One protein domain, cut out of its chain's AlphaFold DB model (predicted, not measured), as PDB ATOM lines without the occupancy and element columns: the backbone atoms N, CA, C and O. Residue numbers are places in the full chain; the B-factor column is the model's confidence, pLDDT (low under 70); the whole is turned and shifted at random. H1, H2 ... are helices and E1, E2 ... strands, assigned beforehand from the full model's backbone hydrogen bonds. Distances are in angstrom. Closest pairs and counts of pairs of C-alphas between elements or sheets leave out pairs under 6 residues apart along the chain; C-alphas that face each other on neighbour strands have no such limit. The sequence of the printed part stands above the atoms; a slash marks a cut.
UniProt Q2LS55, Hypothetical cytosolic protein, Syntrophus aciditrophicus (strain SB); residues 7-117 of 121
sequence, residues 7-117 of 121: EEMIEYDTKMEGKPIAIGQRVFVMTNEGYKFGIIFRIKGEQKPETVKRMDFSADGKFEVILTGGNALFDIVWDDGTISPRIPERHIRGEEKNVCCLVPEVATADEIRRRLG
ATOM      1  N   GLU A   7     147.090 121.012 173.084       88.62
ATOM      2  CA  GLU A   7     148.162 120.494 173.940       88.62
ATOM      3  C   GLU A   7     148.063 121.004 175.386       88.62
ATOM      4  O   GLU A   7     148.198 120.214 176.319       88.62
ATOM      5  N   GLU A   8     147.756 122.291 175.592       91.25
ATOM      6  CA  GLU A   8     147.559 122.857 176.934       91.25
ATOM      7  C   GLU A   8     146.362 122.215 177.654       91.25
ATOM      8  O   GLU A   8     146.417 121.967 178.863       91.25
ATOM      9  N   MET A   9     145.280 121.930 176.921       90.62
ATOM     10  CA  MET A   9     144.101 121.252 177.472       90.62
ATOM     11  C   MET A   9     144.427 119.808 177.865       90.62
ATOM     12  O   MET A   9     144.080 119.384 178.963       90.62
ATOM     13  N   ILE A  10     145.171 119.078 177.031       89.19
ATOM     14  CA  ILE A  10     145.622 117.708 177.322       89.19
ATOM     15  C   ILE A  10     146.547 117.671 178.541       89.19
ATOM     16  O   ILE A  10     146.425 116.787 179.396       89.19
ATOM     17  N   GLU A  11     147.478 118.621 178.645       91.25
ATOM     18  CA  GLU A  11     148.394 118.710 179.781       91.25
ATOM     19  C   GLU A  11     147.627 118.961 181.084       91.25
ATOM     20  O   GLU A  11     147.898 118.330 182.111       91.25
ATOM     21  N   TYR A  12     146.649 119.866 181.054       92.62
ATOM     22  CA  TYR A  12     145.809 120.148 182.211       92.62
ATOM     23  C   TYR A  12     144.922 118.966 182.594       92.62
ATOM     24  O   TYR A  12     144.881 118.598 183.767       92.62
ATOM     25  N   ASP A  13     144.265 118.346 181.619       91.81
ATOM     26  CA  ASP A  13     143.433 117.164 181.818       91.81
ATOM     27  C   ASP A  13     144.230 116.023 182.468       91.81
ATOM     28  O   ASP A  13     143.839 115.493 183.509       91.81
ATOM     29  N   THR A  14     145.442 115.768 181.963       90.50
ATOM     30  CA  THR A  14     146.383 114.795 182.541       90.50
ATOM     31  C   THR A  14     146.730 115.135 183.994       90.50
ATOM     32  O   THR A  14     146.763 114.265 184.861       90.50
ATOM     33  N   LYS A  15     146.948 116.417 184.317       92.56
ATOM     34  CA  LYS A  15     147.192 116.859 185.705       92.56
ATOM     35  C   LYS A  15     145.975 116.683 186.613       92.56
ATOM     36  O   LYS A  15     146.145 116.728 187.837       92.56
ATOM     37  N   MET A  16     144.776 116.544 186.055       92.31
ATOM     38  CA  MET A  16     143.513 116.362 186.774       92.31
ATOM     39  C   MET A  16     143.093 114.892 186.906       92.31
ATOM     40  O   MET A  16     142.099 114.601 187.579       92.31
ATOM     41  N   GLU A  17     143.866 113.957 186.351       89.44
ATOM     42  CA  GLU A  17     143.695 112.523 186.585       89.44
ATOM     43  C   GLU A  17     143.692 112.216 188.094       89.44
ATOM     44  O   GLU A  17     144.497 112.737 188.870       89.44
ATOM     45  N   GLY A  18     142.718 111.417 188.541       89.25
ATOM     46  CA  GLY A  18     142.539 111.085 189.960       89.25
ATOM     47  C   GLY A  18     142.027 112.228 190.850       89.25
ATOM     48  O   GLY A  18     141.749 111.993 192.024       89.25
ATOM     49  N   LYS A  19     141.871 113.457 190.338       93.25
ATOM     50  CA  LYS A  19     141.433 114.621 191.127       93.25
ATOM     51  C   LYS A  19     139.943 114.908 190.945       93.25
ATOM     52  O   LYS A  19     139.412 114.722 189.847       93.25
ATOM     53  N   PRO A  20     139.249 115.407 191.983       92.88
ATOM     54  CA  PRO A  20     137.855 115.813 191.857       92.88
ATOM     55  C   PRO A  20     137.705 116.975 190.866       92.88
ATOM     56  O   PRO A  20     138.489 117.922 190.870       92.88
ATOM     57  N   ILE A  21     136.671 116.902 190.032       95.62
ATOM     58  CA  ILE A  21     136.242 117.972 189.128       95.62
ATOM     59  C   ILE A  21     135.268 118.891 189.868       95.62
ATOM     60  O   ILE A  21     134.385 118.419 190.587       95.62
ATOM     61  N   ALA A  22     135.406 120.202 189.688       96.12
ATOM     62  CA  ALA A  22     134.533 121.195 190.304       96.12
ATOM     63  C   ALA A  22     133.364 121.602 189.389       96.12
ATOM     64  O   ALA A  22     133.440 121.511 188.164       96.12
ATOM     65  N   ILE A  23     132.289 122.124 189.987       97.94
ATOM     66  CA  ILE A  23     131.298 122.913 189.243       97.94
ATOM     67  C   ILE A  23     131.997 124.163 188.689       97.94
ATOM     68  O   ILE A  23     132.814 124.772 189.372       97.94
ATOM     69  N   GLY A  24     131.677 124.524 187.450       98.00
ATOM     70  CA  GLY A  24     132.352 125.572 186.688       98.00
ATOM     71  C   GLY A  24     133.505 125.055 185.838       98.00
ATOM     72  O   GLY A  24     133.930 125.760 184.926       98.00
ATOM     73  N   GLN A  25     133.980 123.827 186.066       97.56
ATOM     74  CA  GLN A  25     135.004 123.230 185.219       97.56
ATOM     75  C   GLN A  25     134.538 123.227 183.760       97.56
ATOM     76  O   GLN A  25     133.463 122.709 183.433       97.56
ATOM     77  N   ARG A  26     135.355 123.820 182.889       96.56
ATOM     78  CA  ARG A  26     135.112 123.798 181.454       96.56
ATOM     79  C   ARG A  26     135.612 122.511 180.839       96.56
ATOM     80  O   ARG A  26     136.614 121.946 181.286       96.56
ATOM     81  N   VAL A  27     134.905 122.095 179.800       94.44
ATOM     82  CA  VAL A  27     135.249 120.947 178.975       94.44
ATOM     83  C   VAL A  27     135.295 121.349 177.510       94.44
ATOM     84  O   VAL A  27     134.522 122.195 177.057       94.44
ATOM     85  N   PHE A  28     136.196 120.711 176.783       92.75
ATOM     86  CA  PHE A  28     136.268 120.695 175.334       92.75
ATOM     87  C   PHE A  28     135.912 119.288 174.869       92.75
ATOM     88  O   PHE A  28     136.426 118.322 175.430       92.75
ATOM     89  N   VAL A  29     135.045 119.164 173.869       89.88
ATOM     90  CA  VAL A  29     134.652 117.871 173.305       89.88
ATOM     91  C   VAL A  29     134.814 117.893 171.794       89.88
ATOM     92  O   VAL A  29     134.254 118.768 171.131       89.88
ATOM     93  N   MET A  30     135.538 116.915 171.249       87.12
ATOM     94  CA  MET A  30     135.544 116.656 169.809       87.12
ATOM     95  C   MET A  30     134.306 115.849 169.424       87.12
ATOM     96  O   MET A  30     133.930 114.878 170.077       87.12
ATOM     97  N   THR A  31     133.666 116.255 168.339       81.75
ATOM     98  CA  THR A  31     132.459 115.642 167.784       81.75
ATOM     99  C   THR A  31     132.664 115.391 166.292       81.75
ATOM    100  O   THR A  31     133.562 115.960 165.673       81.75
ATOM    101  N   ASN A  32     131.792 114.601 165.670       81.25
ATOM    102  CA  ASN A  32     131.836 114.408 164.215       81.25
ATOM    103  C   ASN A  32     131.582 115.712 163.428       81.25
ATOM    104  O   ASN A  32     131.932 115.795 162.256       81.25
ATOM    105  N   GLU A  33     130.979 116.720 164.063       84.56
ATOM    106  CA  GLU A  33     130.630 118.014 163.463       84.56
ATOM    107  C   GLU A  33     131.676 119.108 163.752       84.56
ATOM    108  O   GLU A  33     131.489 120.262 163.373       84.56
ATOM    109  N   GLY A  34     132.787 118.768 164.418       87.56
ATOM    110  CA  GLY A  34     133.814 119.716 164.851       87.56
ATOM    111  C   GLY A  34     134.071 119.597 166.347       87.56
ATOM    112  O   GLY A  34     134.283 118.502 166.857       87.56
ATOM    113  N   TYR A  35     134.035 120.701 167.082       88.94
ATOM    114  CA  TYR A  35     134.234 120.689 168.530       88.94
ATOM    115  C   TYR A  35     133.203 121.550 169.253       88.94
ATOM    116  O   TYR A  35     132.620 122.468 168.675       88.94
ATOM    117  N   LYS A  36     132.995 121.267 170.538       91.44
ATOM    118  CA  LYS A  36     132.136 122.054 171.424       91.44
ATOM    119  C   LYS A  36     132.854 122.357 172.729       91.44
ATOM    120  O   LYS A  36     133.535 121.496 173.280       91.44
ATOM    121  N   PHE A  37     132.623 123.554 173.252       94.44
ATOM    122  CA  PHE A  37     132.955 123.889 174.630       94.44
ATOM    123  C   PHE A  37     131.699 123.870 175.495       94.44
ATOM    124  O   PHE A  37     130.595 124.204 175.051       94.44
ATOM    125  N   GLY A  38     131.875 123.453 176.743       95.69
ATOM    126  CA  GLY A  38     130.808 123.401 177.729       95.69
ATOM    127  C   GLY A  38     131.307 123.658 179.140       95.69
ATOM    128  O   GLY A  38     132.508 123.681 179.411       95.69
ATOM    129  N   ILE A  39     130.357 123.862 180.047       97.81
ATOM    130  CA  ILE A  39     130.597 124.100 181.467       97.81
ATOM    131  C   ILE A  39     129.835 123.048 182.268       97.81
ATOM    132  O   ILE A  39     128.619 122.905 182.125       97.81
ATOM    133  N   ILE A  40     130.538 122.340 183.150       98.00
ATOM    134  CA  ILE A  40     129.912 121.469 184.145       98.00
ATOM    135  C   ILE A  40     129.201 122.358 185.165       98.00
ATOM    136  O   ILE A  40     129.848 123.068 185.931       98.00
ATOM    137  N   PHE A  41     127.870 122.323 185.204       98.25
ATOM    138  CA  PHE A  41     127.090 123.169 186.120       98.25
ATOM    139  C   PHE A  41     126.468 122.395 187.283       98.25
ATOM    140  O   PHE A  41     126.022 122.996 188.262       98.25
ATOM    141  N   ARG A  42     126.430 121.062 187.200       98.31
ATOM    142  CA  ARG A  42     125.922 120.210 188.275       98.31
ATOM    143  C   ARG A  42     126.662 118.884 188.314       98.31
ATOM    144  O   ARG A  42     126.902 118.272 187.278       98.31
ATOM    145  N   ILE A  43     126.952 118.431 189.529       98.38
ATOM    146  CA  ILE A  43     127.523 117.115 189.818       98.38
ATOM    147  C   ILE A  43     126.599 116.436 190.834       98.38
ATOM    148  O   ILE A  43     126.214 117.051 191.830       98.38
ATOM    149  N   LYS A  44     126.183 115.196 190.565       98.38
ATOM    150  CA  LYS A  44     125.347 114.386 191.465       98.38
ATOM    151  C   LYS A  44     126.099 113.121 191.851       98.38
ATOM    152  O   LYS A  44     126.596 112.435 190.966       98.38
ATOM    153  N   GLY A  45     126.098 112.785 193.136       97.44
ATOM    154  CA  GLY A  45     126.851 111.648 193.667       97.44
ATOM    155  C   GLY A  45     128.283 112.017 194.057       97.44
ATOM    156  O   GLY A  45     128.723 113.152 193.884       97.44
ATOM    157  N   GLU A  46     128.988 111.043 194.621       97.75
ATOM    158  CA  GLU A  46     130.389 111.169 195.025       97.75
ATOM    159  C   GLU A  46     131.291 110.748 193.864       97.75
ATOM    160  O   GLU A  46     131.099 109.669 193.303       97.75
ATOM    161  N   GLN A  47     132.254 111.596 193.501       97.75
ATOM    162  CA  GLN A  47     133.237 111.287 192.462       97.75
ATOM    163  C   GLN A  47     134.185 110.183 192.930       97.75
ATOM    164  O   GLN A  47     134.641 110.212 194.071       97.75
ATOM    165  N   LYS A  48     134.488 109.235 192.041       96.50
ATOM    166  CA  LYS A  48     135.452 108.145 192.280       96.50
ATOM    167  C   LYS A  48     136.390 108.000 191.082       96.50
ATOM    168  O   LYS A  48     136.327 106.977 190.384       96.50
ATOM    169  N   PRO A  49     137.196 109.033 190.777       93.81
ATOM    170  CA  PRO A  49     138.030 109.076 189.579       93.81
ATOM    171  C   PRO A  49     138.977 107.879 189.469       93.81
ATOM    172  O   PRO A  49     139.166 107.347 188.384       93.81
ATOM    173  N   GLU A  50     139.502 107.405 190.594       93.31
ATOM    174  CA  GLU A  50     140.406 106.260 190.698       93.31
ATOM    175  C   GLU A  50     139.775 104.924 190.277       93.31
ATOM    176  O   GLU A  50     140.480 103.946 190.038       93.31
ATOM    177  N   THR A  51     138.443 104.861 190.189       93.50
ATOM    178  CA  THR A  51     137.730 103.659 189.737       93.50
ATOM    179  C   THR A  51     137.476 103.647 188.236       93.50
ATOM    180  O   THR A  51     137.081 102.603 187.713       93.50
ATOM    181  N   VAL A  52     137.671 104.778 187.547       91.75
ATOM    182  CA  VAL A  52     137.459 104.876 186.102       91.75
ATOM    183  C   VAL A  52     138.510 104.040 185.381       91.75
ATOM    184  O   VAL A  52     139.701 104.164 185.650       91.75
ATOM    185  N   LYS A  53     138.063 103.170 184.473       89.12
ATOM    186  CA  LYS A  53     138.942 102.303 183.681       89.12
ATOM    187  C   LYS A  53     138.492 102.250 182.233       89.12
ATOM    188  O   LYS A  53     137.292 102.109 181.974       89.12
ATOM    189  N   ARG A  54     139.460 102.281 181.320       87.75
ATOM    190  CA  ARG A  54     139.297 101.965 179.902       87.75
ATOM    191  C   ARG A  54     139.721 100.523 179.654       87.75
ATOM    192  O   ARG A  54     140.736 100.063 180.168       87.75
ATOM    193  N   MET A  55     138.916  99.802 178.892       87.31
ATOM    194  CA  MET A  55     139.250  98.477 178.394       87.31
ATOM    195  C   MET A  55     139.038  98.483 176.888       87.31
ATOM    196  O   MET A  55     137.914  98.670 176.424       87.31
ATOM    197  N   ASP A  56     140.128  98.301 176.155       87.19
ATOM    198  CA  ASP A  56     140.117  98.198 174.704       87.19
ATOM    199  C   ASP A  56     140.084  96.724 174.308       87.19
ATOM    200  O   ASP A  56     140.947  95.937 174.704       87.19
ATOM    201  N   PHE A  57     139.083  96.349 173.523       84.19
ATOM    202  CA  PHE A  57     138.913  94.998 173.013       84.19
ATOM    203  C   PHE A  57     139.052  95.012 171.499       84.19
ATOM    204  O   PHE A  57     138.457  95.844 170.815       84.19
ATOM    205  N   SER A  58     139.815  94.060 170.970       84.56
ATOM    206  CA  SER A  58     139.807  93.764 169.543       84.56
ATOM    207  C   SER A  58     139.520  92.286 169.308       84.56
ATOM    208  O   SER A  58     140.171  91.407 169.872       84.56
ATOM    209  N   ALA A  59     138.503  92.014 168.495       80.50
ATOM    210  CA  ALA A  59     138.131  90.673 168.056       80.50
ATOM    211  C   ALA A  59     137.524  90.761 166.651       80.50
ATOM    212  O   ALA A  59     136.762  91.682 166.360       80.50
ATOM    213  N   ASP A  60     137.892  89.830 165.768       82.44
ATOM    214  CA  ASP A  60     137.358  89.714 164.401       82.44
ATOM    215  C   ASP A  60     137.382  91.024 163.584       82.44
ATOM    216  O   ASP A  60     136.449  91.350 162.851       82.44
ATOM    217  N   GLY A  61     138.454  91.812 163.732       80.12
ATOM    218  CA  GLY A  61     138.624  93.090 163.027       80.12
ATOM    219  C   GLY A  61     137.748  94.236 163.550       80.12
ATOM    220  O   GLY A  61     137.729  95.304 162.940       80.12
ATOM    221  N   LYS A  62     137.039  94.046 164.668       81.56
ATOM    222  CA  LYS A  62     136.296  95.099 165.368       81.56
ATOM    223  C   LYS A  62     137.089  95.597 166.567       81.56
ATOM    224  O   LYS A  62     137.749  94.809 167.240       81.56
ATOM    225  N   PHE A  63     136.999  96.898 166.821       82.56
ATOM    226  CA  PHE A  63     137.562  97.555 167.995       82.56
ATOM    227  C   PHE A  63     136.416  98.092 168.851       82.56
ATOM    228  O   PHE A  63     135.570  98.831 168.349       82.56
ATOM    229  N   GLU A  64     136.384  97.709 170.122       83.44
ATOM    230  CA  GLU A  64     135.402  98.179 171.093       83.44
ATOM    231  C   GLU A  64     136.110  98.783 172.303       83.44
ATOM    232  O   GLU A  64     137.071  98.222 172.827       83.44
ATOM    233  N   VAL A  65     135.599  99.923 172.764       83.50
ATOM    234  CA  VAL A  65     136.084 100.607 173.962       83.50
ATOM    235  C   VAL A  65     135.011 100.510 175.028       83.50
ATOM    236  O   VAL A  65     133.893 100.996 174.848       83.50
ATOM    237  N   ILE A  66     135.356  99.916 176.166       86.06
ATOM    238  CA  ILE A  66     134.484  99.870 177.334       86.06
ATOM    239  C   ILE A  66     135.072 100.770 178.413       86.06
ATOM    240  O   ILE A  66     136.153 100.523 178.944       86.06
ATOM    241  N   LEU A  67     134.316 101.805 178.771       88.62
ATOM    242  CA  LEU A  67     134.601 102.648 179.924       88.62
ATOM    243  C   LEU A  67     133.779 102.151 181.117       88.62
ATOM    244  O   LEU A  67     132.559 102.000 181.032       88.62
ATOM    245  N   THR A  68     134.436 101.928 182.248       91.69
ATOM    246  CA  THR A  68     133.799 101.511 183.506       91.69
ATOM    247  C   THR A  68     134.202 102.431 184.649       91.69
ATOM    248  O   THR A  68     135.088 103.267 184.490       91.69
ATOM    249  N   GLY A  69     133.526 102.296 185.791       92.81
ATOM    250  CA  GLY A  69     133.823 103.074 186.990       92.81
ATOM    251  C   GLY A  69     133.280 104.498 186.975       92.81
ATOM    252  O   GLY A  69     132.456 104.873 186.128       92.81
ATOM    253  N   GLY A  70     133.731 105.259 187.971       94.31
ATOM    254  CA  GLY A  70     133.128 106.519 188.374       94.31
ATOM    255  C   GLY A  70     131.819 106.308 189.138       94.31
ATOM    256  O   GLY A  70     131.169 105.265 189.030       94.31
ATOM    257  N   ASN A  71     131.429 107.302 189.927       97.19
ATOM    258  CA  ASN A  71     130.218 107.228 190.753       97.19
ATOM    259  C   ASN A  71     129.403 108.535 190.751       97.19
ATOM    260  O   ASN A  71     128.298 108.585 191.295       97.19
ATOM    261  N   ALA A  72     129.903 109.570 190.069       97.94
ATOM    262  CA  ALA A  72     129.181 110.814 189.854       97.94
ATOM    263  C   ALA A  72     128.534 110.915 188.458       97.94
ATOM    264  O   ALA A  72     128.959 110.292 187.480       97.94
ATOM    265  N   LEU A  73     127.503 111.755 188.376       98.19
ATOM    266  CA  LEU A  73     126.838 112.187 187.150       98.19
ATOM    267  C   LEU A  73     127.019 113.696 186.967       98.19
ATOM    268  O   LEU A  73     126.791 114.460 187.905       98.19
ATOM    269  N   PHE A  74     127.362 114.110 185.754       97.94
ATOM    270  CA  PHE A  74     127.674 115.484 185.381       97.94
ATOM    271  C   PHE A  74     126.601 116.029 184.438       97.94
ATOM    272  O   PHE A  74     126.245 115.377 183.459       97.94
ATOM    273  N   ASP A  75     126.094 117.227 184.718       98.25
ATOM    274  CA  ASP A  75     125.271 117.973 183.768       98.25
ATOM    275  C   ASP A  75     126.139 119.092 183.163       98.25
ATOM    276  O   ASP A  75     126.756 119.875 183.896       98.25
ATOM    277  N   ILE A  76     126.195 119.152 181.830       97.56
ATOM    278  CA  ILE A  76     126.963 120.149 181.072       97.56
ATOM    279  C   ILE A  76     126.002 121.078 180.336       97.56
ATOM    280  O   ILE A  76     125.038 120.614 179.725       97.56
ATOM    281  N   VAL A  77     126.283 122.381 180.381       97.75
ATOM    282  CA  VAL A  77     125.679 123.380 179.496       97.75
ATOM    283  C   VAL A  77     126.707 123.796 178.446       97.75
ATOM    284  O   VAL A  77     127.838 124.149 178.782       97.75
ATOM    285  N   TRP A  78     126.339 123.717 177.173       95.44
ATOM    286  CA  TRP A  78     127.225 123.986 176.040       95.44
ATOM    287  C   TRP A  78     127.222 125.471 175.650       95.44
ATOM    288  O   TRP A  78     126.409 126.259 176.136       95.44
ATOM    289  N   ASP A  79     128.153 125.883 174.790       93.94
ATOM    290  CA  ASP A  79     128.237 127.255 174.256       93.94
ATOM    291  C   ASP A  79     126.984 127.717 173.505       93.94
ATOM    292  O   ASP A  79     126.629 128.891 173.586       93.94
ATOM    293  N   ASP A  80     126.258 126.794 172.875       92.12
ATOM    294  CA  ASP A  80     124.971 127.050 172.216       92.12
ATOM    295  C   ASP A  80     123.770 127.088 173.191       92.12
ATOM    296  O   ASP A  80     122.629 127.247 172.763       92.12
ATOM    297  N   GLY A  81     124.007 126.925 174.499       93.75
ATOM    298  CA  GLY A  81     122.973 126.890 175.538       93.75
ATOM    299  C   GLY A  81     122.253 125.544 175.680       93.75
ATOM    300  O   GLY A  81     121.447 125.378 176.596       93.75
ATOM    301  N   THR A  82     122.545 124.556 174.826       94.69
ATOM    302  CA  THR A  82     121.991 123.204 174.976       94.69
ATOM    303  C   THR A  82     122.550 122.520 176.225       94.69
ATOM    304  O   THR A  82     123.644 122.836 176.698       94.69
ATOM    305  N   ILE A  83     121.795 121.571 176.783       96.94
ATOM    306  CA  ILE A  83     122.160 120.863 178.016       96.94
ATOM    307  C   ILE A  83     122.292 119.369 177.738       96.94
ATOM    308  O   ILE A  83     121.383 118.746 177.190       96.94
ATOM    309  N   SER A  84     123.389 118.779 178.206       95.75
ATOM    310  CA  SER A  84     123.558 117.330 178.291       95.75
ATOM    311  C   SER A  84     123.527 116.893 179.758       95.75
ATOM    312  O   SER A  84     124.501 117.113 180.482       95.75
ATOM    313  N   PRO A  85     122.413 116.304 180.229       97.50
ATOM    314  CA  PRO A  85     122.279 115.889 181.617       97.50
ATOM    315  C   PRO A  85     122.789 114.462 181.847       97.50
ATOM    316  O   PRO A  85     122.668 113.590 180.987       97.50
ATOM    317  N   ARG A  86     123.218 114.188 183.081       96.44
ATOM    318  CA  ARG A  86     123.550 112.864 183.625       96.44
ATOM    319  C   ARG A  86     124.658 112.134 182.866       96.44
ATOM    320  O   ARG A  86     124.594 110.914 182.727       96.44
ATOM    321  N   ILE A  87     125.675 112.854 182.411       95.12
ATOM    322  CA  ILE A  87     126.863 112.259 181.802       95.12
ATOM    323  C   ILE A  87     127.640 111.509 182.895       95.12
ATOM    324  O   ILE A  87     128.026 112.123 183.891       95.12
ATOM    325  N   PRO A  88     127.856 110.190 182.768       94.94
ATOM    326  CA  PRO A  88     128.638 109.445 183.749       94.94
ATOM    327  C   PRO A  88     130.082 109.945 183.831       94.94
ATOM    328  O   PRO A  88     130.700 110.216 182.806       94.94
ATOM    329  N   GLU A  89     130.641 109.988 185.043       94.69
ATOM    330  CA  GLU A  89     132.017 110.431 185.327       94.69
ATOM    331  C   GLU A  89     133.071 109.839 184.378       94.69
ATOM    332  O   GLU A  89     133.929 110.554 183.865       94.69
ATOM    333  N   ARG A  90     132.960 108.542 184.077       92.19
ATOM    334  CA  ARG A  90     133.845 107.838 183.139       92.19
ATOM    335  C   ARG A  90     133.882 108.422 181.723       92.19
ATOM    336  O   ARG A  90     134.866 108.211 181.039       92.19
ATOM    337  N   HIS A  91     132.849 109.134 181.271       90.44
ATOM    338  CA  HIS A  91     132.837 109.773 179.948       90.44
ATOM    339  C   HIS A  91     133.466 111.167 179.961       90.44
ATOM    340  O   HIS A  91     133.828 111.670 178.906       90.44
ATOM    341  N   ILE A  92     133.618 111.774 181.141       91.56
ATOM    342  CA  ILE A  92     134.387 113.012 181.310       91.56
ATOM    343  C   ILE A  92     135.882 112.701 181.457       91.56
ATOM    344  O   ILE A  92     136.713 113.513 181.079       91.56
ATOM    345  N   ARG A  93     136.213 111.525 182.012       87.75
ATOM    346  CA  ARG A  93     137.581 111.114 182.378       87.75
ATOM    347  C   ARG A  93     138.181 110.009 181.509       87.75
ATOM    348  O   ARG A  93     139.311 109.602 181.751       87.75
ATOM    349  N   GLY A  94     137.400 109.423 180.604       68.56
ATOM    350  CA  GLY A  94     137.816 108.255 179.835       68.56
ATOM    351  C   GLY A  94     139.035 108.598 178.994       68.56
ATOM    352  O   GLY A  94     138.987 109.571 178.254       68.56
ATOM    353  N   GLU A  95     140.092 107.789 179.104       59.75
ATOM    354  CA  GLU A  95     141.457 107.993 178.575       59.75
ATOM    355  C   GLU A  95     141.565 108.255 177.061       59.75
ATOM    356  O   GLU A  95     142.657 108.399 176.515       59.75
ATOM    357  N   GLU A  96     140.444 108.358 176.354       58.69
ATOM    358  CA  GLU A  96     140.388 109.052 175.080       58.69
ATOM    359  C   GLU A  96     140.509 110.562 175.318       58.69
ATOM    360  O   GLU A  96     139.567 111.331 175.131       58.69
ATOM    361  N   LYS A  97     141.731 110.993 175.656       54.44
ATOM    362  CA  LYS A  97     142.148 112.402 175.710       54.44
ATOM    363  C   LYS A  97     141.827 113.158 174.410       54.44
ATOM    364  O   LYS A  97     141.908 114.369 174.366       54.44
ATOM    365  N   ASN A  98     141.421 112.466 173.348       54.28
ATOM    366  CA  ASN A  98     140.985 113.060 172.094       54.28
ATOM    367  C   ASN A  98     139.488 113.409 172.045       54.28
ATOM    368  O   ASN A  98     139.104 114.215 171.211       54.28
ATOM    369  N   VAL A  99     138.617 112.851 172.889       71.25
ATOM    370  CA  VAL A  99     137.163 113.085 172.758       71.25
ATOM    371  C   VAL A  99     136.650 114.107 173.761       71.25
ATOM    372  O   VAL A  99     135.795 114.906 173.397       71.25
ATOM    373  N   CYS A 100     137.180 114.138 174.984       86.69
ATOM    374  CA  CYS A 100     136.825 115.126 176.000       86.69
ATOM    375  C   CYS A 100     138.071 115.526 176.795       86.69
ATOM    376  O   CYS A 100     138.829 114.659 177.215       86.69
ATOM    377  N   CYS A 101     138.266 116.825 177.025       90.81
ATOM    378  CA  CYS A 101     139.364 117.355 177.835       90.81
ATOM    379  C   CYS A 101     138.845 118.414 178.796       90.81
ATOM    380  O   CYS A 101     138.023 119.256 178.417       90.81
ATOM    381  N   LEU A 102     139.370 118.439 180.017       93.88
ATOM    382  CA  LEU A 102     139.202 119.591 180.890       93.88
ATOM    383  C   LEU A 102     140.003 120.790 180.363       93.88
ATOM    384  O   LEU A 102     141.156 120.672 179.955       93.88
ATOM    385  N   VAL A 103     139.397 121.972 180.416       94.19
ATOM    386  CA  VAL A 103     140.050 123.236 180.055       94.19
ATOM    387  C   VAL A 103     140.505 123.942 181.338       94.19
ATOM    388  O   VAL A 103     139.720 124.001 182.281       94.19
ATOM    389  N   PRO A 104     141.714 124.531 181.414       93.62
ATOM    390  CA  PRO A 104     142.207 125.130 182.661       93.62
ATOM    391  C   PRO A 104     141.326 126.243 183.253       93.62
ATOM    392  O   PRO A 104     141.399 126.525 184.448       93.62
ATOM    393  N   GLU A 105     140.521 126.906 182.423       92.69
ATOM    394  CA  GLU A 105     139.612 127.970 182.848       92.69
ATOM    395  C   GLU A 105     138.392 127.400 183.586       92.69
ATOM    396  O   GLU A 105     137.616 126.612 183.042       92.69
ATOM    397  N   VAL A 106     138.184 127.855 184.822       94.69
ATOM    398  CA  VAL A 106     136.991 127.544 185.616       94.69
ATOM    399  C   VAL A 106     136.004 128.699 185.491       94.69
ATOM    400  O   VAL A 106     136.326 129.841 185.815       94.69
ATOM    401  N   ALA A 107     134.797 128.398 185.026       96.38
ATOM    402  CA  ALA A 107     133.718 129.363 184.910       96.38
ATOM    403  C   ALA A 107     133.152 129.755 186.282       96.38
ATOM    404  O   ALA A 107     132.979 128.935 187.186       96.38
ATOM    405  N   THR A 108     132.795 131.024 186.398       96.31
ATOM    406  CA  THR A 108     132.084 131.606 187.534       96.31
ATOM    407  C   THR A 108     130.609 131.198 187.559       96.31
ATOM    408  O   THR A 108     130.016 130.821 186.544       96.31
ATOM    409  N   ALA A 109     129.966 131.342 188.722       95.25
ATOM    410  CA  ALA A 109     128.529 131.101 188.861       95.25
ATOM    411  C   ALA A 109     127.683 131.987 187.924       95.25
ATOM    412  O   ALA A 109     126.671 131.527 187.398       95.25
ATOM    413  N   ASP A 110     128.103 133.229 187.668       94.81
ATOM    414  CA  ASP A 110     127.383 134.147 186.776       94.81
ATOM    415  C   ASP A 110     127.518 133.766 185.302       94.81
ATOM    416  O   ASP A 110     126.575 133.925 184.528       94.81
ATOM    417  N   GLU A 111     128.663 133.225 184.884       94.31
ATOM    418  CA  GLU A 111     128.803 132.647 183.544       94.31
ATOM    419  C   GLU A 111     127.902 131.427 183.361       94.31
ATOM    420  O   GLU A 111     127.207 131.342 182.350       94.31
ATOM    421  N   ILE A 112     127.844 130.538 184.357       96.19
ATOM    422  CA  ILE A 112     126.932 129.386 184.349       96.19
ATOM    423  C   ILE A 112     125.475 129.854 184.230       96.19
ATOM    424  O   ILE A 112     124.747 129.369 183.367       96.19
ATOM    425  N   ARG A 113     125.043 130.818 185.058       93.56
ATOM    426  CA  ARG A 113     123.668 131.358 185.042       93.56
ATOM    427  C   ARG A 113     123.303 131.956 183.691       93.56
ATOM    428  O   ARG A 113     122.273 131.592 183.129       93.56
ATOM    429  N   ARG A 114     124.175 132.819 183.153       93.19
ATOM    430  CA  ARG A 114     123.989 133.424 181.827       93.19
ATOM    431  C   ARG A 114     123.857 132.358 180.751       93.19
ATOM    432  O   ARG A 114     122.984 132.472 179.898       93.19
ATOM    433  N   ARG A 115     124.674 131.302 180.812       93.75
ATOM    434  CA  ARG A 115     124.613 130.216 179.832       93.75
ATOM    435  C   ARG A 115     123.344 129.376 179.944       93.75
ATOM    436  O   ARG A 115     122.809 128.955 178.928       93.75
ATOM    437  N   LEU A 116     122.838 129.178 181.157       94.06
ATOM    438  CA  LEU A 116     121.565 128.499 181.402       94.06
ATOM    439  C   LEU A 116     120.338 129.364 181.058       94.06
ATOM    440  O   LEU A 116     119.214 128.901 181.230       94.06
ATOM    441  N   GLY A 117     120.525 130.615 180.617       89.62
ATOM    442  CA  GLY A 117     119.423 131.549 180.369       89.62
ATOM    443  C   GLY A 117     118.669 131.941 181.643       89.62
ATOM    444  O   GLY A 117     117.504 132.325 181.580       89.62
TER     445      GLY A 117
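Overview. This is residues 7 to 117 of the 121 residues of the protein "Hypothetical cytosolic protein" of Syntrophus aciditrophicus (strain SB) (UniProt Q2LS55). A strongly twisted sheet of five strands, folded round where E2 bends, makes the body; it stays open between its edge strands E6 and E7, and the short helix H2 lies in that opening, near the middle of the domain. The hairpin of E3 and E4 reaches away from this body as a long arm whose tip, residues 58 to 63, sticks out freely, while H1 lies beside E7 and H3 packs on the opposite face of the sheet from H2. The printed part has 111 residues, with three named helices and seven named strands in the order H1 E1 E2 E3 E4 E5 E6 H2 E7 H3; the class is mixed, helices and strands. The large sheet has the order E6 - E5 - E2 - E1 - E7 and the small one E3 - E4, both antiparallel throughout. The whole is compact, with a radius of gyration of the C-alphas of 14.3 A, yet elongated, with spans of 50 by 32 by 26 A.

Along the chain. H1 is residues 7 to 15, 12.4 A long, and begins at C-alpha 7 at (148.162, 120.494, 173.940). E1 is residues 25 to 31, 19.2 A long, and E2 is residues 34 to 44, the longest strand, 28.4 A from first to last C-alpha; E2 bends by 66 degrees at residue 41. E3, residues 53 to 59, measures 19.5 A, and E4, residues 62 to 68, measures 19.4 A; between them C-alpha 60 is at (137.358, 89.714, 164.401). E5 is residues 73 to 78, 16.2 A long, and E6 is residues 83 to 88, 14.3 A long. H2, residues 89 to 93, follows at once. E7 is residues 100 to 106, 15.7 A long, and H3 is residues 109 to 115, ending at C-alpha 115 at (124.613, 130.216, 179.832).

Arrangement. H1 is on the large sheet but at the sheet's level, with a height of 3.5 A; its closest C-alphas to E7 are those of Asp 13 and Leu 102, 5.0 A apart. E7 and E1 are antiparallel at 148 degrees, with N 28 and O 101 at 2.9 A. E1 and E2 form a hairpin at 139 degrees, with N 29 and O 36 at 2.8 A. E2 and E5 are antiparallel at 136 degrees, with N 39 and O 77 at 2.8 A. E5 and E6 form a hairpin at 152 degrees, with N 74 and O 87 at 2.8 A. From edge to edge the strands' lines turn by 113 degrees. E3 and E4 form a hairpin at 161 degrees, with N 57 and O 64 at 2.8 A, and both are apart from the five strands of the large sheet. The closest C-alphas of E4 and H2 are those of Leu 67 and Arg 90, 6.2 A apart. H2 is on the large sheet, over none of its strands, at a height of 4.2 A, only just above the sheet's level; its closest C-alphas to E7 are those of Ile 92 and Cys 100, 6.2 A apart. H3 is on the opposite face at a height of 9.6 A, only just over E5 and E2, with 3 C-alphas on each; it runs slantwise to the strands, at 50 degrees to E2 on the local plane. The closest C-alphas of H3 and E2 are those of Ile 112 and Phe 41, 6.5 A apart. In H1, H2 and H3 every O i to N i+4 pair is within hydrogen-bond range.

Size, cuts and confidence. The two C-alphas farthest apart are those of Asp 60 and Asp 110, 50.7 A. The printed part has no cut, and no link is long; those from H1 to E1, E2 to E3 and H2 to E7 are short and the others tight. The mean pLDDT of the printed part is 90.7, and residues 94 to 98, between H2 and E7, are under 70.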